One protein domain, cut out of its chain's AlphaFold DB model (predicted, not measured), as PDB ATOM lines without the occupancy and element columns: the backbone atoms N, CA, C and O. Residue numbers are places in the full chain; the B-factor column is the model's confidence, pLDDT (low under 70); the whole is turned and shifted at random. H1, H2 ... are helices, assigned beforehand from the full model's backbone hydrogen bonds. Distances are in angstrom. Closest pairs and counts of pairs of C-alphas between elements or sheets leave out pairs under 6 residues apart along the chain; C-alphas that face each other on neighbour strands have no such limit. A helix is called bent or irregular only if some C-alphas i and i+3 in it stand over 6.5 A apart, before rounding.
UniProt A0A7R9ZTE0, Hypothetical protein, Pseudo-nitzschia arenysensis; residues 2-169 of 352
ATOM      1  N   GLY A   2      33.889 122.415 210.390       31.97
ATOM      2  CA  GLY A   2      33.667 120.980 210.619       31.97
ATOM      3  C   GLY A   2      34.046 120.089 209.433       31.97
ATOM      4  O   GLY A   2      33.868 120.477 208.278       31.97
ATOM      5  N   SER A   3      34.495 118.873 209.749       38.59
ATOM      6  CA  SER A   3      35.042 117.809 208.883       38.59
ATOM      7  C   SER A   3      34.327 117.525 207.553       38.59
ATOM      8  O   SER A   3      34.939 116.979 206.643       38.59
ATOM      9  N   ARG A   4      33.059 117.918 207.371       39.75
ATOM     10  CA  ARG A   4      32.382 117.827 206.064       39.75
ATOM     11  C   ARG A   4      32.957 118.785 205.010       39.75
ATOM     12  O   ARG A   4      32.940 118.446 203.836       39.75
ATOM     13  N   HIS A   5      33.508 119.933 205.401       45.28
ATOM     14  CA  HIS A   5      33.867 121.014 204.471       45.28
ATOM     15  C   HIS A   5      35.245 120.816 203.828       45.28
ATOM     16  O   HIS A   5      35.402 121.041 202.628       45.28
ATOM     17  N   SER A   6      36.220 120.295 204.586       39.12
ATOM     18  CA  SER A   6      37.490 119.820 204.015       39.12
ATOM     19  C   SER A   6      37.247 118.685 203.027       39.12
ATOM     20  O   SER A   6      37.910 118.607 201.993       39.12
ATOM     21  N   ASN A   7      36.243 117.846 203.300       39.94
ATOM     22  CA  ASN A   7      35.876 116.768 202.400       39.94
ATOM     23  C   ASN A   7      35.307 117.327 201.089       39.94
ATOM     24  O   ASN A   7      35.746 116.866 200.052       39.94
ATOM     25  N   VAL A   8      34.459 118.369 201.085       44.38
ATOM     26  CA  VAL A   8      33.910 119.002 199.853       44.38
ATOM     27  C   VAL A   8      34.945 119.698 198.984       44.38
ATOM     28  O   VAL A   8      34.928 119.516 197.766       44.38
ATOM     29  N   HIS A   9      35.909 120.381 199.591       43.97
ATOM     30  CA  HIS A   9      37.049 120.924 198.855       43.97
ATOM     31  C   HIS A   9      37.928 119.812 198.246       43.97
ATOM     32  O   HIS A   9      38.518 119.973 197.176       43.97
ATOM     33  N   THR A  10      37.971 118.653 198.909       49.72
ATOM     34  CA  THR A  10      38.628 117.445 198.408       49.72
ATOM     35  C   THR A  10      37.767 116.755 197.342       49.72
ATOM     36  O   THR A  10      38.324 116.353 196.343       49.72
ATOM     37  N   TRP A  11      36.433 116.704 197.445       51.81
ATOM     38  CA  TRP A  11      35.527 115.937 196.565       51.81
ATOM     39  C   TRP A  11      35.519 116.394 195.101       51.81
ATOM     40  O   TRP A  11      35.328 115.576 194.198       51.81
ATOM     41  N   THR A  12      35.684 117.695 194.854       46.59
ATOM     42  CA  THR A  12      35.713 118.266 193.501       46.59
ATOM     43  C   THR A  12      37.116 118.405 192.939       46.59
ATOM     44  O   THR A  12      37.260 118.270 191.732       46.59
ATOM     45  N   VAL A  13      38.157 118.628 193.749       42.53
ATOM     46  CA  VAL A  13      39.553 118.723 193.262       42.53
ATOM     47  C   VAL A  13      40.229 117.346 193.198       42.53
ATOM     48  O   VAL A  13      40.949 117.050 192.244       42.53
ATOM     49  N   TYR A  14      39.942 116.477 194.164       44.06
ATOM     50  CA  TYR A  14      40.347 115.078 194.222       44.06
ATOM     51  C   TYR A  14      39.121 114.202 193.991       44.06
ATOM     52  O   TYR A  14      38.214 114.099 194.810       44.06
ATOM     53  N   GLY A  15      39.092 113.570 192.824       47.00
ATOM     54  CA  GLY A  15      38.039 112.640 192.465       47.00
ATOM     55  C   GLY A  15      37.643 111.693 193.579       47.00
ATOM     56  O   GLY A  15      38.495 110.945 194.034       47.00
ATOM     57  N   ILE A  16      36.367 111.754 193.964       46.59
ATOM     58  CA  ILE A  16      35.604 110.780 194.754       46.59
ATOM     59  C   ILE A  16      36.462 109.919 195.680       46.59
ATOM     60  O   ILE A  16      37.071 108.934 195.256       46.59
ATOM     61  N   SER A  17      36.389 110.201 196.980       44.94
ATOM     62  CA  SER A  17      36.810 109.221 197.969       44.94
ATOM     63  C   SER A  17      35.978 107.941 197.802       44.94
ATOM     64  O   SER A  17      34.755 107.956 197.968       44.94
ATOM     65  N   THR A  18      36.649 106.848 197.442       51.66
ATOM     66  CA  THR A  18      36.401 105.498 197.981       51.66
ATOM     67  C   THR A  18      34.926 105.063 198.082       51.66
ATOM     68  O   THR A  18      34.512 104.537 199.113       51.66
ATOM     69  N   GLY A  19      34.111 105.293 197.043       61.16
ATOM     70  CA  GLY A  19      32.775 104.685 196.929       61.16
ATOM     71  C   GLY A  19      31.540 105.579 197.084       61.16
ATOM     72  O   GLY A  19      30.433 105.038 197.107       61.16
ATOM     73  N   TYR A  20      31.663 106.912 197.151       73.81
ATOM     74  CA  TYR A  20      30.471 107.775 197.135       73.81
ATOM     75  C   TYR A  20      29.787 107.769 195.749       73.81
ATOM     76  O   TYR A  20      30.456 108.083 194.761       73.81
ATOM     77  N   PRO A  21      28.481 107.449 195.641       79.19
ATOM     78  CA  PRO A  21      27.830 107.318 194.341       79.19
ATOM     79  C   PRO A  21      27.716 108.641 193.567       79.19
ATOM     80  O   PRO A  21      27.191 109.625 194.093       79.19
ATOM     81  N   LEU A  22      28.088 108.641 192.284       81.88
ATOM     82  CA  LEU A  22      28.065 109.800 191.378       81.88
ATOM     83  C   LEU A  22      26.712 110.519 191.353       81.88
ATOM     84  O   LEU A  22      26.650 111.745 191.345       81.88
ATOM     85  N   HIS A  23      25.613 109.765 191.362       82.81
ATOM     86  CA  HIS A  23      24.263 110.336 191.308       82.81
ATOM     87  C   HIS A  23      23.884 111.138 192.556       82.81
ATOM     88  O   HIS A  23      22.963 111.943 192.496       82.81
ATOM     89  N   LYS A  24      24.605 110.954 193.667       84.81
ATOM     90  CA  LYS A  24      24.439 111.741 194.891       84.81
ATOM     91  C   LYS A  24      25.359 112.964 194.937       84.81
ATOM     92  O   LYS A  24      25.315 113.709 195.904       84.81
ATOM     93  N   MET A  25      26.205 113.182 193.924       83.62
ATOM     94  CA  MET A  25      27.187 114.274 193.937       83.62
ATOM     95  C   MET A  25      26.652 115.613 193.436       83.62
ATOM     96  O   MET A  25      27.271 116.634 193.718       83.62
ATOM     97  N   LEU A  26      25.533 115.642 192.704       87.81
ATOM     98  CA  LEU A  26      25.034 116.885 192.105       87.81
ATOM     99  C   LEU A  26      24.768 117.979 193.148       87.81
ATOM    100  O   LEU A  26      25.198 119.115 192.965       87.81
ATOM    101  N   GLU A  27      24.104 117.628 194.247       85.69
ATOM    102  CA  GLU A  27      23.784 118.565 195.326       85.69
ATOM    103  C   GLU A  27      25.038 119.037 196.087       85.69
ATOM    104  O   GLU A  27      25.256 120.248 196.125       85.69
ATOM    105  N   PRO A  28      25.931 118.151 196.582       87.19
ATOM    106  CA  PRO A  28      27.192 118.572 197.195       87.19
ATOM    107  C   PRO A  28      28.056 119.477 196.306       87.19
ATOM    108  O   PRO A  28      28.728 120.378 196.806       87.19
ATOM    109  N   ILE A  29      28.051 119.260 194.984       87.00
ATOM    110  CA  ILE A  29      28.784 120.118 194.047       87.00
ATOM    111  C   ILE A  29      28.152 121.516 193.971       87.00
ATOM    112  O   ILE A  29      28.876 122.511 193.957       87.00
ATOM    113  N   LEU A  30      26.821 121.626 193.945       88.75
ATOM    114  CA  LEU A  30      26.158 122.934 193.966       88.75
ATOM    115  C   LEU A  30      26.309 123.638 195.320       88.75
ATOM    116  O   LEU A  30      26.447 124.857 195.361       88.75
ATOM    117  N   GLU A  31      26.334 122.896 196.425       86.56
ATOM    118  CA  GLU A  31      26.624 123.463 197.744       86.56
ATOM    119  C   GLU A  31      28.057 124.008 197.817       86.56
ATOM    120  O   GLU A  31      28.262 125.127 198.293       86.56
ATOM    121  N   LEU A  32      29.037 123.285 197.255       85.00
ATOM    122  CA  LEU A  32      30.399 123.803 197.104       85.00
ATOM    123  C   LEU A  32      30.416 125.109 196.322       85.00
ATOM    124  O   LEU A  32      31.094 126.046 196.738       85.00
ATOM    125  N   ASN A  33      29.699 125.165 195.195       89.31
ATOM    126  CA  ASN A  33      29.614 126.382 194.402       89.31
ATOM    127  C   ASN A  33      29.140 127.556 195.269       89.31
ATOM    128  O   ASN A  33      29.842 128.559 195.356       89.31
ATOM    129  N   ARG A  34      28.012 127.407 195.975       86.44
ATOM    130  CA  ARG A  34      27.465 128.475 196.828       86.44
ATOM    131  C   ARG A  34      28.455 128.934 197.889       86.44
ATOM    132  O   ARG A  34      28.642 130.134 198.071       86.44
ATOM    133  N   LEU A  35      29.091 127.991 198.583       87.25
ATOM    134  CA  LEU A  35      30.063 128.312 199.624       87.25
ATOM    135  C   LEU A  35      31.277 129.036 199.039       87.25
ATOM    136  O   LEU A  35      31.642 130.094 199.541       87.25
ATOM    137  N   ALA A  36      31.865 128.517 197.961       87.38
ATOM    138  CA  ALA A  36      33.014 129.136 197.308       87.38
ATOM    139  C   ALA A  36      32.695 130.566 196.847       87.38
ATOM    140  O   ALA A  36      33.446 131.488 197.156       87.38
ATOM    141  N   MET A  37      31.533 130.775 196.218       86.62
ATOM    142  CA  MET A  37      31.083 132.105 195.800       86.62
ATOM    143  C   MET A  37      30.871 133.046 196.996       86.62
ATOM    144  O   MET A  37      31.287 134.200 196.936       86.62
ATOM    145  N   ARG A  38      30.304 132.559 198.112       88.50
ATOM    146  CA  ARG A  38      30.109 133.346 199.346       88.50
ATOM    147  C   ARG A  38      31.426 133.800 199.981       88.50
ATOM    148  O   ARG A  38      31.474 134.884 200.549       88.50
ATOM    149  N   TYR A  39      32.475 132.986 199.888       89.31
ATOM    150  CA  TYR A  39      33.811 133.317 200.396       89.31
ATOM    151  C   TYR A  39      34.710 134.009 199.358       89.31
ATOM    152  O   TYR A  39      35.884 134.244 199.632       89.31
ATOM    153  N   GLY A  40      34.186 134.341 198.172       86.81
ATOM    154  CA  GLY A  40      34.940 135.025 197.118       86.81
ATOM    155  C   GLY A  40      35.899 134.132 196.320       86.81
ATOM    156  O   GLY A  40      36.654 134.643 195.492       86.81
ATOM    157  N   ASP A  41      35.866 132.808 196.498       89.00
ATOM    158  CA  ASP A  41      36.634 131.867 195.674       89.00
ATOM    159  C   ASP A  41      35.910 131.591 194.347       89.00
ATOM    160  O   ASP A  41      35.262 130.562 194.126       89.00
ATOM    161  N   ILE A  42      36.036 132.554 193.435       89.62
ATOM    162  CA  ILE A  42      35.429 132.515 192.100       89.62
ATOM    163  C   ILE A  42      35.924 131.317 191.281       89.62
ATOM    164  O   ILE A  42      35.167 130.749 190.487       89.62
ATOM    165  N   THR A  43      37.188 130.918 191.456       87.38
ATOM    166  CA  THR A  43      37.783 129.813 190.692       87.38
ATOM    167  C   THR A  43      37.136 128.494 191.085       87.38
ATOM    168  O   THR A  43      36.659 127.766 190.209       87.38
ATOM    169  N   GLN A  44      37.055 128.207 192.386       85.44
ATOM    170  CA  GLN A  44      36.415 126.988 192.871       85.44
ATOM    171  C   GLN A  44      34.910 126.998 192.632       85.44
ATOM    172  O   GLN A  44      34.361 125.983 192.198       85.44
ATOM    173  N   GLY A  45      34.248 128.144 192.821       89.94
ATOM    174  CA  GLY A  45      32.834 128.303 192.494       89.94
ATOM    175  C   GLY A  45      32.553 127.953 191.033       89.94
ATOM    176  O   GLY A  45      31.695 127.117 190.738       89.94
ATOM    177  N   SER A  46      33.349 128.494 190.111       90.25
ATOM    178  CA  SER A  46      33.189 128.233 188.678       90.25
ATOM    179  C   SER A  46      33.518 126.786 188.297       90.25
ATOM    180  O   SER A  46      32.818 126.180 187.485       90.25
ATOM    181  N   MET A  47      34.551 126.195 188.903       88.50
ATOM    182  CA  MET A  47      34.900 124.788 188.684       88.50
ATOM    183  C   MET A  47      33.828 123.827 189.207       88.50
ATOM    184  O   MET A  47      33.629 122.765 188.616       88.50
ATOM    185  N   ALA A  48      33.099 124.194 190.262       90.31
ATOM    186  CA  ALA A  48      31.967 123.416 190.745       90.31
ATOM    187  C   ALA A  48      30.817 123.375 189.716       90.31
ATOM    188  O   ALA A  48      30.293 122.295 189.455       90.31
ATOM    189  N   TRP A  49      30.493 124.477 189.028       93.19
ATOM    190  CA  TRP A  49      29.517 124.454 187.919       93.19
ATOM    191  C   TRP A  49      29.941 123.526 186.772       93.19
ATOM    192  O   TRP A  49      29.141 122.745 186.243       93.19
ATOM    193  N   VAL A  50      31.224 123.554 186.400       92.31
ATOM    194  CA  VAL A  50      31.772 122.624 185.400       92.31
ATOM    195  C   VAL A  50      31.678 121.181 185.917       92.31
ATOM    196  O   VAL A  50      31.296 120.278 185.171       92.31
ATOM    197  N   GLY A  51      31.973 120.950 187.200       90.94
ATOM    198  CA  GLY A  51      31.872 119.646 187.867       90.94
ATOM    199  C   GLY A  51      30.468 119.076 187.833       90.94
ATOM    200  O   GLY A  51      30.283 117.925 187.442       90.94
ATOM    201  N   TYR A  52      29.483 119.909 188.156       93.06
ATOM    202  CA  TYR A  52      28.072 119.567 188.067       93.06
ATOM    203  C   TYR A  52      27.730 119.098 186.655       93.06
ATOM    204  O   TYR A  52      27.134 118.040 186.483       93.06
ATOM    205  N   SER A  53      28.197 119.828 185.642       94.19
ATOM    206  CA  SER A  53      27.907 119.528 184.242       94.19
ATOM    207  C   SER A  53      28.452 118.160 183.808       94.19
ATOM    208  O   SER A  53      27.735 117.357 183.211       94.19
ATOM    209  N   TYR A  54      29.704 117.846 184.159       92.44
ATOM    210  CA  TYR A  54      30.295 116.535 183.870       92.44
ATOM    211  C   TYR A  54      29.663 115.406 184.689       92.44
ATOM    212  O   TYR A  54      29.473 114.310 184.156       92.44
ATOM    213  N   ALA A  55      29.327 115.646 185.960       91.31
ATOM    214  CA  ALA A  55      28.617 114.671 186.784       91.31
ATOM    215  C   ALA A  55      27.249 114.350 186.176       91.31
ATOM    216  O   ALA A  55      26.945 113.180 185.965       91.31
ATOM    217  N   TYR A  56      26.480 115.377 185.814       93.25
ATOM    218  CA  TYR A  56      25.151 115.259 185.217       93.25
ATOM    219  C   TYR A  56      25.180 114.423 183.928       93.25
ATOM    220  O   TYR A  56      24.398 113.481 183.781       93.25
ATOM    221  N   LEU A  57      26.134 114.705 183.029       91.88
ATOM    222  CA  LEU A  57      26.361 113.895 181.825       91.88
ATOM    223  C   LEU A  57      26.725 112.444 182.172       91.88
ATOM    224  O   LEU A  57      26.164 111.514 181.597       91.88
ATOM    225  N   SER A  58      27.626 112.242 183.138       90.44
ATOM    226  CA  SER A  58      28.114 110.911 183.528       90.44
ATOM    227  C   SER A  58      27.024 110.025 184.130       90.44
ATOM    228  O   SER A  58      27.072 108.804 183.987       90.44
ATOM    229  N   ILE A  59      26.037 110.619 184.804       90.69
ATOM    230  CA  ILE A  59      24.942 109.880 185.442       90.69
ATOM    231  C   ILE A  59      23.717 109.700 184.543       90.69
ATOM    232  O   ILE A  59      22.756 109.063 184.972       90.69
ATOM    233  N   GLY A  60      23.757 110.210 183.308       90.12
ATOM    234  CA  GLY A  60      22.742 109.939 182.295       90.12
ATOM    235  C   GLY A  60      21.391 110.590 182.536       90.12
ATOM    236  O   GLY A  60      20.378 110.009 182.172       90.12
ATOM    237  N   LEU A  61      21.352 111.763 183.158       92.75
ATOM    238  CA  LEU A  61      20.104 112.512 183.274       92.75
ATOM    239  C   LEU A  61      19.708 113.162 181.926       92.75
ATOM    240  O   LEU A  61      20.576 113.340 181.063       92.75
ATOM    241  N   PRO A  62      18.423 113.535 181.735       94.25
ATOM    242  CA  PRO A  62      17.944 114.171 180.504       94.25
ATOM    243  C   PRO A  62      18.709 115.453 180.155       94.25
ATOM    244  O   PRO A  62      18.971 116.273 181.038       94.25
ATOM    245  N   LEU A  63      19.039 115.632 178.875       95.12
ATOM    246  CA  LEU A  63      19.934 116.694 178.397       95.12
ATOM    247  C   LEU A  63      19.329 118.107 178.421       95.12
ATOM    248  O   LEU A  63      20.072 119.071 178.600       95.12
ATOM    249  N   ASP A  64      18.013 118.250 178.253       91.31
ATOM    250  CA  ASP A  64      17.362 119.567 178.169       91.31
ATOM    251  C   ASP A  64      17.530 120.417 179.439       91.31
ATOM    252  O   ASP A  64      17.977 121.562 179.324       91.31
ATOM    253  N   PRO A  65      17.269 119.883 180.648       94.44
ATOM    254  CA  PRO A  65      17.564 120.608 181.877       94.44
ATOM    255  C   PRO A  65      19.025 121.048 181.998       94.44
ATOM    256  O   PRO A  65      19.291 122.168 182.427       94.44
ATOM    257  N   LEU A  66      19.966 120.196 181.582       95.06
ATOM    258  CA  LEU A  66      21.388 120.495 181.695       95.06
ATOM    259  C   LEU A  66      21.805 121.671 180.805       95.06
ATOM    260  O   LEU A  66      22.589 122.508 181.242       95.06
ATOM    261  N   ASP A  67      21.296 121.757 179.573       94.19
ATOM    262  CA  ASP A  67      21.598 122.895 178.693       94.19
ATOM    263  C   ASP A  67      21.129 124.224 179.310       94.19
ATOM    264  O   ASP A  67      21.871 125.211 179.307       94.19
ATOM    265  N   SER A  68      19.934 124.226 179.915       94.25
ATOM    266  CA  SER A  68      19.405 125.382 180.647       94.25
ATOM    267  C   SER A  68      20.259 125.730 181.870       94.25
ATOM    268  O   SER A  68      20.549 126.903 182.099       94.25
ATOM    269  N   ASP A  69      20.681 124.730 182.646       95.56
ATOM    270  CA  ASP A  69      21.503 124.939 183.841       95.56
ATOM    271  C   ASP A  69      22.872 125.530 183.464       95.56
ATOM    272  O   ASP A  69      23.297 126.534 184.036       95.56
ATOM    273  N   ILE A  70      23.526 124.999 182.423       96.81
ATOM    274  CA  ILE A  70      24.813 125.526 181.940       96.81
ATOM    275  C   ILE A  70      24.664 126.946 181.381       96.81
ATOM    276  O   ILE A  70      25.570 127.767 181.541       96.81
ATOM    277  N   MET A  71      23.542 127.267 180.732       95.44
ATOM    278  CA  MET A  71      23.263 128.634 180.288       95.44
ATOM    279  C   MET A  71      23.176 129.601 181.473       95.44
ATOM    280  O   MET A  71      23.776 130.676 181.415       95.44
ATOM    281  N   SER A  72      22.489 129.212 182.549       94.69
ATOM    282  CA  SER A  72      22.415 129.998 183.785       94.69
ATOM    283  C   SER A  72      23.795 130.182 184.413       94.69
ATOM    284  O   SER A  72      24.203 131.322 184.626       94.69
ATOM    285  N   PHE A  73      24.580 129.109 184.565       94.31
ATOM    286  CA  PHE A  73      25.957 129.195 185.072       94.31
ATOM    287  C   PHE A  73      26.826 130.119 184.215       94.31
ATOM    288  O   PHE A  73      27.583 130.934 184.733       94.31
ATOM    289  N   SER A  74      26.689 130.048 182.889       93.25
ATOM    290  CA  SER A  74      27.416 130.928 181.976       93.25
ATOM    291  C   SER A  74      27.011 132.397 182.110       93.25
ATOM    292  O   SER A  74      27.834 133.258 181.804       93.25
ATOM    293  N   ASN A  75      25.765 132.695 182.486       92.31
ATOM    294  CA  ASN A  75      25.279 134.058 182.706       92.31
ATOM    295  C   ASN A  75      25.747 134.590 184.060       92.31
ATOM    296  O   ASN A  75      26.270 135.702 184.124       92.31
ATOM    297  N   GLU A  76      25.629 133.770 185.102       90.56
ATOM    298  CA  GLU A  76      26.118 134.069 186.446       90.56
ATOM    299  C   GLU A  76      27.632 134.275 186.454       90.56
ATOM    300  O   GLU A  76      28.106 135.191 187.105       90.56
ATOM    301  N   ALA A  77      28.396 133.517 185.664       89.69
ATOM    302  CA  ALA A  77      29.844 133.669 185.549       89.69
ATOM    303  C   ALA A  77      30.303 135.006 184.924       89.69
ATOM    304  O   ALA A  77      31.472 135.353 185.066       89.69
ATOM    305  N   ARG A  78      29.444 135.744 184.200       88.50
ATOM    306  CA  ARG A  78      29.842 136.962 183.456       88.50
ATOM    307  C   ARG A  78      30.317 138.125 184.333       88.50
ATOM    308  O   ARG A  78      31.346 138.695 183.972       88.50
ATOM    309  N   PRO A  79      29.605 138.523 185.408       88.88
ATOM    310  CA  PRO A  79      30.062 139.597 186.291       88.88
ATOM    311  C   PRO A  79      31.329 139.235 187.075       88.88
ATOM    312  O   PRO A  79      32.016 140.128 187.560       88.88
ATOM    313  N   PHE A  80      31.656 137.948 187.201       85.50
ATOM    314  CA  PHE A  80      32.838 137.502 187.926       85.50
ATOM    315  C   PHE A  80      34.065 137.440 187.000       85.50
ATOM    316  O   PHE A  80      33.966 137.083 185.826       85.50
ATOM    317  N   GLY A  81      35.253 137.739 187.531       84.50
ATOM    318  CA  GLY A  81      36.539 137.658 186.819       84.50
ATOM    319  C   GLY A  81      37.008 136.225 186.520       84.50
ATOM    320  O   GLY A  81      38.167 135.893 186.756       84.50
ATOM    321  N   VAL A  82      36.114 135.351 186.048       89.31
ATOM    322  CA  VAL A  82      36.391 133.934 185.779       89.31
ATOM    323  C   VAL A  82      37.441 133.800 184.680       89.31
ATOM    324  O   VAL A  82      37.319 134.390 183.602       89.31
ATOM    325  N   ALA A  83      38.448 132.958 184.923       89.12
ATOM    326  CA  ALA A  83      39.489 132.663 183.947       89.12
ATOM    327  C   ALA A  83      38.888 132.228 182.598       89.12
ATOM    328  O   ALA A  83      37.980 131.393 182.539       89.12
ATOM    329  N   ALA A  84      39.431 132.750 181.494       91.19
ATOM    330  CA  ALA A  84      38.921 132.472 180.149       91.19
ATOM    331  C   ALA A  84      38.866 130.966 179.826       91.19
ATOM    332  O   ALA A  84      37.953 130.521 179.135       91.19
ATOM    333  N   THR A  85      39.813 130.188 180.362       90.25
ATOM    334  CA  THR A  85      39.904 128.727 180.216       90.25
ATOM    335  C   THR A  85      38.793 127.970 180.942       90.25
ATOM    336  O   THR A  85      38.448 126.874 180.516       90.25
ATOM    337  N   ILE A  86      38.209 128.537 182.001       90.94
ATOM    338  CA  ILE A  86      37.037 127.971 182.686       90.94
ATOM    339  C   ILE A  86      35.767 128.443 181.980       90.94
ATOM    340  O   ILE A  86      34.906 127.636 181.640       90.94
ATOM    341  N   ARG A  87      35.678 129.744 181.677       93.12
ATOM    342  CA  ARG A  87      34.506 130.353 181.034       93.12
ATOM    343  C   ARG A  87      34.167 129.715 179.685       93.12
ATOM    344  O   ARG A  87      32.994 129.594 179.353       93.12
ATOM    345  N   VAL A  88      35.170 129.293 178.910       94.94
ATOM    346  CA  VAL A  88      34.957 128.637 177.608       94.94
ATOM    347  C   VAL A  88      34.364 127.226 177.724       94.94
ATOM    348  O   VAL A  88      33.788 126.732 176.759       94.94
ATOM    349  N   LEU A  89      34.428 126.580 178.892       95.69
ATOM    350  CA  LEU A  89      33.881 125.231 179.072       95.69
ATOM    351  C   LEU A  89      32.350 125.203 178.993       95.69
ATOM    352  O   LEU A  89      31.798 124.223 178.499       95.69
ATOM    353  N   PHE A  90      31.665 126.274 179.410       96.56
ATOM    354  CA  PHE A  90      30.205 126.360 179.318       96.56
ATOM    355  C   PHE A  90      29.701 126.270 177.865       96.56
ATOM    356  O   PHE A  90      28.939 125.347 177.573       96.56
ATOM    357  N   PRO A  91      30.130 127.136 176.919       97.38
ATOM    358  CA  PRO A  91      29.698 127.018 175.527       97.38
ATOM    359  C   PRO A  91      30.196 125.728 174.853       97.38
ATOM    360  O   PRO A  91      29.461 125.161 174.049       97.38
ATOM    361  N   ILE A  92      31.373 125.202 175.221       98.12
ATOM    362  CA  ILE A  92      31.863 123.895 174.737       98.12
ATOM    363  C   ILE A  92      30.886 122.762 175.105       98.12
ATOM    364  O   ILE A  92      30.488 121.981 174.238       98.12
ATOM    365  N   LEU A  93      30.484 122.676 176.379       97.94
ATOM    366  CA  LEU A  93      29.550 121.656 176.869       97.94
ATOM    367  C   LEU A  93      28.170 121.809 176.224       97.94
ATOM    368  O   LEU A  93      27.606 120.825 175.748       97.94
ATOM    369  N   ARG A  94      27.653 123.040 176.147       98.06
ATOM    370  CA  ARG A  94      26.359 123.324 175.513       98.06
ATOM    371  C   ARG A  94      26.346 122.977 174.031       98.06
ATOM    372  O   ARG A  94      25.397 122.355 173.569       98.06
ATOM    373  N   GLN A  95      27.405 123.295 173.286       98.44
ATOM    374  CA  GLN A  95      27.489 122.911 171.877       98.44
ATOM    375  C   GLN A  95      27.554 121.387 171.715       98.44
ATOM    376  O   GLN A  95      26.913 120.848 170.819       98.44
ATOM    377  N   ALA A  96      28.255 120.667 172.597       98.31
ATOM    378  CA  ALA A  96      28.244 119.204 172.576       98.31
ATOM    379  C   ALA A  96      26.843 118.624 172.860       98.31
ATOM    380  O   ALA A  96      26.431 117.675 172.195       98.31
ATOM    381  N   ILE A  97      26.089 119.216 173.794       98.12
ATOM    382  CA  ILE A  97      24.689 118.850 174.064       98.12
ATOM    383  C   ILE A  97      23.804 119.162 172.851       98.12
ATOM    384  O   ILE A  97      23.023 118.314 172.424       98.12
ATOM    385  N   ASN A  98      23.963 120.332 172.234       98.31
ATOM    386  CA  ASN A  98      23.234 120.706 171.027       98.31
ATOM    387  C   ASN A  98      23.518 119.751 169.855       98.31
ATOM    388  O   ASN A  98      22.610 119.413 169.102       98.31
ATOM    389  N   ASN A  99      24.750 119.250 169.736       98.44
ATOM    390  CA  ASN A  99      25.103 118.231 168.748       98.44
ATOM    391  C   ASN A  99      24.456 116.862 169.017       98.44
ATOM    392  O   ASN A  99      24.373 116.045 168.103       98.44
ATOM    393  N   LEU A 100      24.015 116.574 170.245       98.31
ATOM    394  CA  LEU A 100      23.204 115.391 170.560       98.31
ATOM    395  C   LEU A 100      21.716 115.650 170.309       98.31
ATOM    396  O   LEU A 100      21.020 114.755 169.833       98.31
ATOM    397  N   LYS A 101      21.234 116.857 170.621       97.56
ATOM    398  CA  LYS A 101      19.827 117.258 170.481       97.56
ATOM    399  C   LYS A 101      19.400 117.443 169.030       97.56
ATOM    400  O   LYS A 101      18.308 117.029 168.673       97.56
ATOM    401  N   THR A 102      20.258 118.010 168.195       96.88
ATOM    402  CA  THR A 102      19.943 118.329 166.799       96.88
ATOM    403  C   THR A 102      20.890 117.570 165.886       96.88
ATOM    404  O   THR A 102      22.093 117.502 166.149       96.88
ATOM    405  N   LEU A 103      20.359 116.974 164.816       96.12
ATOM    406  CA  LEU A 103      21.190 116.300 163.826       96.12
ATOM    407  C   LEU A 103      21.857 117.345 162.926       96.12
ATOM    408  O   LEU A 103      21.184 118.086 162.215       96.12
ATOM    409  N   HIS A 104      23.186 117.382 162.958       95.25
ATOM    410  CA  HIS A 104      24.009 118.238 162.102       95.25
ATOM    411  C   HIS A 104      24.707 117.402 161.033       95.25
ATOM    412  O   HIS A 104      24.962 116.217 161.245       95.25
ATOM    413  N   ALA A 105      25.119 118.033 159.930       94.19
ATOM    414  CA  ALA A 105      25.889 117.365 158.875       94.19
ATOM    415  C   ALA A 105      27.198 116.737 159.399       94.19
ATOM    416  O   ALA A 105      27.607 115.670 158.948       94.19
ATOM    417  N   ASN A 106      27.842 117.383 160.378       95.69
ATOM    418  CA  ASN A 106      28.986 116.830 161.095       95.69
ATOM    419  C   ASN A 106      28.764 116.922 162.615       95.69
ATOM    420  O   ASN A 106      29.194 117.892 163.244       95.69
ATOM    421  N   PRO A 107      28.122 115.917 163.233       96.75
ATOM    422  CA  PRO A 107      27.744 115.986 164.639       96.75
ATOM    423  C   PRO A 107      28.935 115.822 165.600       96.75
ATOM    424  O   PRO A 107      28.782 116.029 166.802       96.75
ATOM    425  N   THR A 108      30.133 115.479 165.111       97.75
ATOM    426  CA  THR A 108      31.352 115.339 165.935       97.75
ATOM    427  C   THR A 108      32.215 116.600 165.962       97.75
ATOM    428  O   THR A 108      33.199 116.668 166.706       97.75
ATOM    429  N   LEU A 109      31.876 117.603 165.152       97.44
ATOM    430  CA  LEU A 109      32.525 118.906 165.139       97.44
ATOM    431  C   LEU A 109      31.781 119.854 166.082       97.44
ATOM    432  O   LEU A 109      30.577 120.050 165.928       97.44
ATOM    433  N   LEU A 110      32.479 120.469 167.044       98.12
ATOM    434  CA  LEU A 110      31.862 121.479 167.910       98.12
ATOM    435  C   LEU A 110      31.832 122.819 167.174       98.12
ATOM    436  O   LEU A 110      32.713 123.660 167.351       98.12
ATOM    437  N   LYS A 111      30.848 122.963 166.288       97.19
ATOM    438  CA  LYS A 111      30.633 124.156 165.475       97.19
ATOM    439  C   LYS A 111      29.142 124.441 165.354       97.19
ATOM    440  O   LYS A 111      28.393 123.607 164.854       97.19
ATOM    441  N   GLY A 112      28.739 125.618 165.804       95.56
ATOM    442  CA  GLY A 112      27.380 126.132 165.711       95.56
ATOM    443  C   GLY A 112      27.283 127.511 166.353       95.56
ATOM    444  O   GLY A 112      28.300 128.117 166.690       95.56
ATOM    445  N   ASP A 113      26.058 127.987 166.551       94.94
ATOM    446  CA  ASP A 113      25.806 129.341 167.064       94.94
ATOM    447  C   ASP A 113      26.283 129.542 168.513       94.94
ATOM    448  O   ASP A 113      26.559 130.666 168.930       94.94
ATOM    449  N   ILE A 114      26.399 128.455 169.287       96.62
ATOM    450  CA  ILE A 114      26.814 128.496 170.697       96.62
ATOM    451  C   ILE A 114      28.343 128.517 170.823       96.62
ATOM    452  O   ILE A 114      28.882 129.206 171.692       96.62
ATOM    453  N   PHE A 115      29.045 127.744 169.991       97.50
ATOM    454  CA  PHE A 115      30.501 127.618 170.023       97.50
ATOM    455  C   PHE A 115      31.057 127.230 168.652       97.50
ATOM    456  O   PHE A 115      30.550 126.306 168.010       97.50
ATOM    457  N   ASP A 116      32.157 127.865 168.248       97.31
ATOM    458  CA  ASP A 116      32.911 127.504 167.050       97.31
ATOM    459  C   ASP A 116      34.349 127.162 167.444       97.31
ATOM    460  O   ASP A 116      35.171 128.043 167.706       97.31
ATOM    461  N   GLN A 117      34.679 125.867 167.452       94.88
ATOM    462  CA  GLN A 117      36.004 125.411 167.866       94.88
ATOM    463  C   GLN A 117      37.150 126.039 167.058       94.88
ATOM    464  O   GLN A 117      38.223 126.241 167.610       94.88
ATOM    465  N   GLU A 118      36.972 126.362 165.775       93.19
ATOM    466  CA  GLU A 118      38.046 126.917 164.940       93.19
ATOM    467  C   GLU A 118      38.266 128.399 165.244       93.19
ATOM    468  O   GLU A 118      39.405 128.877 165.281       93.19
ATOM    469  N   LYS A 119      37.175 129.133 165.475       95.56
ATOM    470  CA  LYS A 119      37.205 130.557 165.816       95.56
ATOM    471  C   LYS A 119      37.640 130.782 167.262       95.56
ATOM    472  O   LYS A 119      38.491 131.630 167.521       95.56
ATOM    473  N   ASP A 120      37.062 130.042 168.200       93.69
ATOM    474  CA  ASP A 120      37.236 130.272 169.631       93.69
ATOM    475  C   ASP A 120      38.582 129.761 170.152       93.69
ATOM    476  O   ASP A 120      39.160 130.394 171.037       93.69
ATOM    477  N   LEU A 121      39.149 128.697 169.566       93.69
ATOM    478  CA  LEU A 121      40.483 128.211 169.948       93.69
ATOM    479  C   LEU A 121      41.592 129.239 169.701       93.69
ATOM    480  O   LEU A 121      42.572 129.255 170.442       93.69
ATOM    481  N   LYS A 122      41.426 130.150 168.729       94.50
ATOM    482  CA  LYS A 122      42.399 131.222 168.438       94.50
ATOM    483  C   LYS A 122      42.605 132.188 169.610       94.50
ATOM    484  O   LYS A 122      43.592 132.918 169.631       94.50
ATOM    485  N   LYS A 123      41.687 132.201 170.582       93.38
ATOM    486  CA  LYS A 123      41.756 133.043 171.786       93.38
ATOM    487  C   LYS A 123      42.724 132.498 172.841       93.38
ATOM    488  O   LYS A 123      43.012 133.201 173.806       93.38
ATOM    489  N   PHE A 124      43.214 131.267 172.687       94.69
ATOM    490  CA  PHE A 124      44.035 130.579 173.683       94.69
ATOM    491  C   PHE A 124      45.444 130.292 173.161       94.69
ATOM    492  O   PHE A 124      45.642 130.018 171.979       94.69
ATOM    493  N   LYS A 125      46.426 130.310 174.071       93.19
ATOM    494  CA  LYS A 125      47.831 129.961 173.811       93.19
ATOM    495  C   LYS A 125      48.347 128.984 174.871       93.19
ATOM    496  O   LYS A 125      47.734 128.838 175.933       93.19
ATOM    497  N   ASP A 126      49.440 128.294 174.556       93.75
ATOM    498  CA  ASP A 126      50.229 127.467 175.478       93.75
ATOM    499  C   ASP A 126      49.391 126.482 176.320       93.75
ATOM    500  O   ASP A 126      48.613 125.677 175.791       93.75
ATOM    501  N   GLY A 127      49.527 126.540 177.649       88.62
ATOM    502  CA  GLY A 127      48.787 125.690 178.580       88.62
ATOM    503  C   GLY A 127      47.271 125.873 178.481       88.62
ATOM    504  O   GLY A 127      46.532 124.892 178.546       88.62
ATOM    505  N   GLY A 128      46.793 127.100 178.247       91.06
ATOM    506  CA  GLY A 128      45.366 127.381 178.066       91.06
ATOM    507  C   GLY A 128      44.793 126.705 176.820       91.06
ATOM    508  O   GLY A 128      43.726 126.091 176.883       91.06
ATOM    509  N   LEU A 129      45.539 126.746 175.712       94.00
ATOM    510  CA  LEU A 129      45.183 126.047 174.475       94.00
ATOM    511  C   LEU A 129      45.180 124.529 174.683       94.00
ATOM    512  O   LEU A 129      44.224 123.853 174.312       94.00
ATOM    513  N   THR A 130      46.216 124.009 175.340       92.75
ATOM    514  CA  THR A 130      46.376 122.577 175.634       92.75
ATOM    515  C   THR A 130      45.210 122.031 176.466       92.75
ATOM    516  O   THR A 130      44.629 121.002 176.120       92.75
ATOM    517  N   MET A 131      44.819 122.738 177.532       90.06
ATOM    518  CA  MET A 131      43.680 122.352 178.374       90.06
ATOM    519  C   MET A 131      42.357 122.414 177.606       90.06
ATOM    520  O   MET A 131      41.588 121.459 177.644       90.06
ATOM    521  N   THR A 132      42.126 123.492 176.854       93.62
ATOM    522  CA  THR A 132      40.888 123.667 176.077       93.62
ATOM    523  C   THR A 132      40.749 122.586 174.999       93.62
ATOM    524  O   THR A 132      39.674 122.013 174.823       93.62
ATOM    525  N   LEU A 133      41.848 122.231 174.321       94.94
ATOM    526  CA  LEU A 133      41.877 121.140 173.346       94.94
ATOM    527  C   LEU A 133      41.546 119.785 173.975       94.94
ATOM    528  O   LEU A 133      40.830 119.001 173.356       94.94
ATOM    529  N   ARG A 134      42.019 119.498 175.195       93.75
ATOM    530  CA  ARG A 134      41.648 118.269 175.914       93.75
ATOM    531  C   ARG A 134      40.137 118.195 176.136       93.75
ATOM    532  O   ARG A 134      39.546 117.150 175.861       93.75
ATOM    533  N   ASP A 135      39.518 119.265 176.635       93.69
ATOM    534  CA  ASP A 135      38.075 119.294 176.915       93.69
ATOM    535  C   ASP A 135      37.249 119.131 175.625       93.69
ATOM    536  O   ASP A 135      36.392 118.247 175.549       93.69
ATOM    537  N   ILE A 136      37.590 119.879 174.566       96.94
ATOM    538  CA  ILE A 136      36.967 119.740 173.240       96.94
ATOM    539  C   ILE A 136      37.120 118.309 172.722       96.94
ATOM    540  O   ILE A 136      36.134 117.674 172.354       96.94
ATOM    541  N   ASN A 137      38.338 117.767 172.709       97.50
ATOM    542  CA  ASN A 137      38.594 116.443 172.149       97.50
ATOM    543  C   ASN A 137      37.893 115.331 172.939       97.50
ATOM    544  O   ASN A 137      37.450 114.358 172.334       97.50
ATOM    545  N   SER A 138      37.741 115.483 174.260       96.94
ATOM    546  CA  SER A 138      37.022 114.517 175.103       96.94
ATOM    547  C   SER A 138      35.535 114.453 174.742       96.94
ATOM    548  O   SER A 138      34.999 113.364 174.521       96.94
ATOM    549  N   LEU A 139      34.872 115.606 174.601       97.94
ATOM    550  CA  LEU A 139      33.459 115.666 174.206       97.94
ATOM    551  C   LEU A 139      33.250 115.263 172.744       97.94
ATOM    552  O   LEU A 139      32.304 114.546 172.426       97.94
ATOM    553  N   ARG A 140      34.164 115.644 171.848       98.56
ATOM    554  CA  ARG A 140      34.131 115.184 170.454       98.56
ATOM    555  C   ARG A 140      34.306 113.676 170.343       98.56
ATOM    556  O   ARG A 140      33.684 113.070 169.480       98.56
ATOM    557  N   LEU A 141      35.118 113.058 171.203       98.75
ATOM    558  CA  LEU A 141      35.285 111.606 171.215       98.75
ATOM    559  C   LEU A 141      34.007 110.915 171.695       98.75
ATOM    560  O   LEU A 141      33.608 109.915 171.103       98.75
ATOM    561  N   MET A 142      33.335 111.468 172.709       98.44
ATOM    562  CA  MET A 142      31.998 111.021 173.110       98.44
ATOM    563  C   MET A 142      31.018 111.068 171.930       98.44
ATOM    564  O   MET A 142      30.392 110.056 171.617       98.44
ATOM    565  N   LEU A 143      30.935 112.206 171.232       98.75
ATOM    566  CA  LEU A 143      30.077 112.363 170.053       98.75
ATOM    567  C   LEU A 143      30.461 111.378 168.942       98.75
ATOM    568  O   LEU A 143      29.591 110.726 168.378       98.75
ATOM    569  N   ALA A 144      31.754 111.208 168.664       98.75
ATOM    570  CA  ALA A 144      32.246 110.273 167.656       98.75
ATOM    571  C   ALA A 144      31.890 108.817 167.986       98.75
ATOM    572  O   ALA A 144      31.533 108.061 167.089       98.75
ATOM    573  N   CYS A 145      31.918 108.428 169.260       98.69
ATOM    574  CA  CYS A 145      31.445 107.120 169.703       98.69
ATOM    575  C   CYS A 145      29.933 106.952 169.509       98.69
ATOM    576  O   CYS A 145      29.504 105.943 168.954       98.69
ATOM    577  N   ILE A 146      29.133 107.936 169.936       98.50
ATOM    578  CA  ILE A 146      27.662 107.900 169.851       98.50
ATOM    579  C   ILE A 146      27.200 107.886 168.388       98.50
ATOM    580  O   ILE A 146      26.389 107.057 167.990       98.50
ATOM    581  N   TYR A 147      27.761 108.752 167.548       98.56
ATOM    582  CA  TYR A 147      27.456 108.819 166.116       98.56
ATOM    583  C   TYR A 147      28.238 107.802 165.271       98.56
ATOM    584  O   TYR A 147      28.041 107.728 164.059       98.56
ATOM    585  N   ARG A 148      29.086 106.982 165.907       97.81
ATOM    586  CA  ARG A 148      29.904 105.924 165.288       97.81
ATOM    587  C   ARG A 148      30.845 106.421 164.178       97.81
ATOM    588  O   ARG A 148      31.151 105.686 163.238       97.81
ATOM    589  N   ASP A 149      31.347 107.646 164.305       98.12
ATOM    590  CA  ASP A 149      32.400 108.215 163.458       98.12
ATOM    591  C   ASP A 149      33.782 107.737 163.938       98.12
ATOM    592  O   ASP A 149      34.541 108.424 164.632       98.12
ATOM    593  N   TRP A 150      34.116 106.503 163.566       97.69
ATOM    594  CA  TRP A 150      35.363 105.862 163.988       97.69
ATOM    595  C   TRP A 150      36.614 106.494 163.370       97.69
ATOM    596  O   TRP A 150      37.707 106.345 163.919       97.69
ATOM    597  N   ALA A 151      36.478 107.199 162.242       97.12
ATOM    598  CA  ALA A 151      37.586 107.917 161.619       97.12
ATOM    599  C   ALA A 151      38.004 109.121 162.472       97.12
ATOM    600  O   ALA A 151      39.197 109.318 162.721       97.12
ATOM    601  N   THR A 152      37.034 109.886 162.976       98.31
ATOM    602  CA  THR A 152      37.294 110.978 163.918       98.31
ATOM    603  C   THR A 152      37.753 110.449 165.274       98.31
ATOM    604  O   THR A 152      38.749 110.943 165.807       98.31
ATOM    605  N   ALA A 153      37.116 109.398 165.807       98.50
ATOM    606  CA  ALA A 153      37.506 108.804 167.089       98.50
ATOM    607  C   ALA A 153      38.984 108.368 167.115       98.50
ATOM    608  O   ALA A 153      39.692 108.636 168.082       98.50
ATOM    609  N   GLU A 154      39.484 107.763 166.032       97.69
ATOM    610  CA  GLU A 154      40.892 107.362 165.899       97.69
ATOM    611  C   GLU A 154      41.865 108.547 166.053       97.69
ATOM    612  O   GLU A 154      42.868 108.446 166.769       97.69
ATOM    613  N   LYS A 155      41.558 109.684 165.415       97.88
ATOM    614  CA  LYS A 155      42.363 110.912 165.521       97.88
ATOM    615  C   LYS A 155      42.324 111.470 166.946       97.88
ATOM    616  O   LYS A 155      43.361 111.831 167.498       97.88
ATOM    617  N   LEU A 156      41.139 111.491 167.555       98.25
ATOM    618  CA  LEU A 156      40.928 112.049 168.891       98.25
ATOM    619  C   LEU A 156      41.593 111.225 169.995       98.25
ATOM    620  O   LEU A 156      42.146 111.813 170.918       98.25
ATOM    621  N   ILE A 157      41.624 109.891 169.891       97.62
ATOM    622  CA  ILE A 157      42.373 109.048 170.842       97.62
ATOM    623  C   ILE A 157      43.855 109.428 170.848       97.62
ATOM    624  O   ILE A 157      44.451 109.535 171.915       97.62
ATOM    625  N   THR A 158      44.442 109.660 169.670       95.38
ATOM    626  CA  THR A 158      45.849 110.077 169.562       95.38
ATOM    627  C   THR A 158      46.062 111.446 170.209       95.38
ATOM    628  O   THR A 158      47.004 111.624 170.972       95.38
ATOM    629  N   ALA A 159      45.149 112.393 169.974       95.75
ATOM    630  CA  ALA A 159      45.207 113.720 170.588       95.75
ATOM    631  C   ALA A 159      45.007 113.698 172.118       95.75
ATOM    632  O   ALA A 159      45.477 114.597 172.812       95.75
ATOM    633  N   LEU A 160      44.313 112.685 172.648       95.69
ATOM    634  CA  LEU A 160      44.026 112.537 174.076       95.69
ATOM    635  C   LEU A 160      45.062 111.701 174.844       95.69
ATOM    636  O   LEU A 160      45.042 111.707 176.073       95.69
ATOM    637  N   GLU A 161      45.977 111.013 174.152       91.31
ATOM    638  CA  GLU A 161      46.987 110.120 174.745       91.31
ATOM    639  C   GLU A 161      47.794 110.776 175.893       91.31
ATOM    640  O   GLU A 161      47.903 110.150 176.953       91.31
ATOM    641  N   PRO A 162      48.248 112.047 175.792       89.88
ATOM    642  CA  PRO A 162      48.970 112.720 176.882       89.88
ATOM    643  C   PRO A 162      48.146 112.939 178.163       89.88
ATOM    644  O   PRO A 162      48.709 113.150 179.239       89.88
ATOM    645  N   PHE A 163      46.813 112.900 178.070       88.31
ATOM    646  CA  PHE A 163      45.901 113.265 179.160       88.31
ATOM    647  C   PHE A 163      45.346 112.067 179.939       88.31
ATOM    648  O   PHE A 163      44.810 112.246 181.032       88.31
ATOM    649  N   LEU A 164      45.507 110.837 179.433       84.19
ATOM    650  CA  LEU A 164      44.919 109.626 180.035       84.19
ATOM    651  C   LEU A 164      45.404 109.355 181.474       84.19
ATOM    652  O   LEU A 164      44.689 108.752 182.289       84.19
ATOM    653  N   HIS A 165      46.620 109.812 181.789       76.94
ATOM    654  CA  HIS A 165      47.287 109.597 183.077       76.94
ATOM    655  C   HIS A 165      47.545 110.884 183.870       76.94
ATOM    656  O   HIS A 165      47.828 110.801 185.061       76.94
ATOM    657  N   THR A 166      47.452 112.058 183.239       75.75
ATOM    658  CA  THR A 166      47.828 113.344 183.853       75.75
ATOM    659  C   THR A 166      46.634 114.130 184.385       75.75
ATOM    660  O   THR A 166      46.801 114.953 185.284       75.75
ATOM    661  N   ASP A 167      45.422 113.872 183.882       74.00
ATOM    662  CA  ASP A 167      44.228 114.559 184.363       74.00
ATOM    663  C   ASP A 167      43.827 114.055 185.753       74.00
ATOM    664  O   ASP A 167      43.425 112.906 185.926       74.00
ATOM    665  N   ARG A 168      43.932 114.922 186.759       70.06
ATOM    666  CA  ARG A 168      43.574 114.588 188.147       70.06
ATOM    667  C   ARG A 168      42.078 114.728 188.423       70.06
ATOM    668  O   ARG A 168      41.605 114.297 189.470       70.06
ATOM    669  N   TRP A 169      41.322 115.299 187.484       79.50
ATOM    670  CA  TRP A 169      39.917 115.605 187.692       79.50
ATOM    671  C   TRP A 169      39.023 114.435 187.275       79.50
ATOM    672  O   TRP A 169      38.799 114.178 186.091       79.50
TER     673      TRP A 169
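AT A GLANCE: This is residues 2 to 169 of the 352 residues of the protein "Hypothetical protein" of Pseudo-nitzschia arenysensis (UniProt A0A7R9ZTE0). The longest helix, H8, is one of six helices lying roughly side by side in a zigzag, each packed on the next, in the order H2, H3, H4, H6, H8, H9. At the H2 end the shorter H1 crosses H2, while the short helices H5 and H7 pack on H8. The printed part has 168 residues with nine named helices, H1 to H9 in chain order, and no named strand; the class is all helix. It is compact, with a radius of gyration of the C-alphas of 16.1 A and spans of 51 by 36 by 33 A.

HOW THE PARTS SIT: H8, residues 126 to 146, forms a hairpin with H9, residues 150 to 163, at a tilt of 37 degrees, only just steep; their closest C-alphas, of Leu 141 and Ala 153, are 5.5 A apart. H7, residues 117 to 123, forms another hairpin with H8, touching its residues 129 to 136 alone, the closest C-alphas being those of Leu 121 and Leu 129 at 6.9 A. H8 touches H6, residues 89 to 101, the same way at a shallow tilt of 15 degrees, with C-alphas 96 and 139 closest at 6.5 A. H6 belongs to an up and down bundle with H3, residues 42 to 58, and H4, residues 63 to 76, each running against the one before it. H4 and H6 come closest at the C-alphas of Asp 67 and Arg 94, 5.7 A apart; H3 and H4, a hairpin, at those of Trp 49 and Phe 73, 6.6 A. H5, residues 84 to 87, only just touches H8, with 3 pairs of C-alphas within 8 A; Thr 85 and Gly 128 have the closest C-alphas, at 6.0 A. H2, residues 26 to 38, forms a hairpin with H3, C-alphas 33 and 45 being closest at 4.2 A. H1, residues 4 to 13, touches residues 28 to 32 of H2 alone, about perpendicular at 79 degrees, with C-alphas 8 and 32 closest at 6.6 A. H3 and H8 are apart. Every O i to N i+4 pair is within hydrogen-bond range in H2, H3, H4, H6 and H8, against 4 of 6 in H1, 6 of 10 in H9 and 1 of 3 in H7, which has 1 of 4 O i to N i+3 pairs within range; H5 is too short for an i+4 pair.

IN THESE COORDINATES: H8 measures 30.4 A from C-alpha 126 at (50.229, 127.467, 175.478) to C-alpha 146 at (27.662, 107.900, 169.851). H3 measures 24.4 A, H4 20.1 A, H2 18.7 A, H6 18.3 A, H1 14.7 A, H7 10.3 A and H5 5.0 A. H9 measures 19.9 A, ends at C-alpha 163 at (45.901, 113.265, 179.160), and is irregular, with C-alphas 159 and 162 7.4 A apart. H1 begins at C-alpha 4 at (32.382, 117.827, 206.064).

THE WHOLE: The two C-alphas farthest apart, of Gly 2 and Ala 105, are 52.5 A apart. The printed part has no cut. The links H1 to H2 and H6 to H7 are long, with 12 and 15 residues. The mean pLDDT of the printed part is 87.3, with residues 2 to 19 under 70.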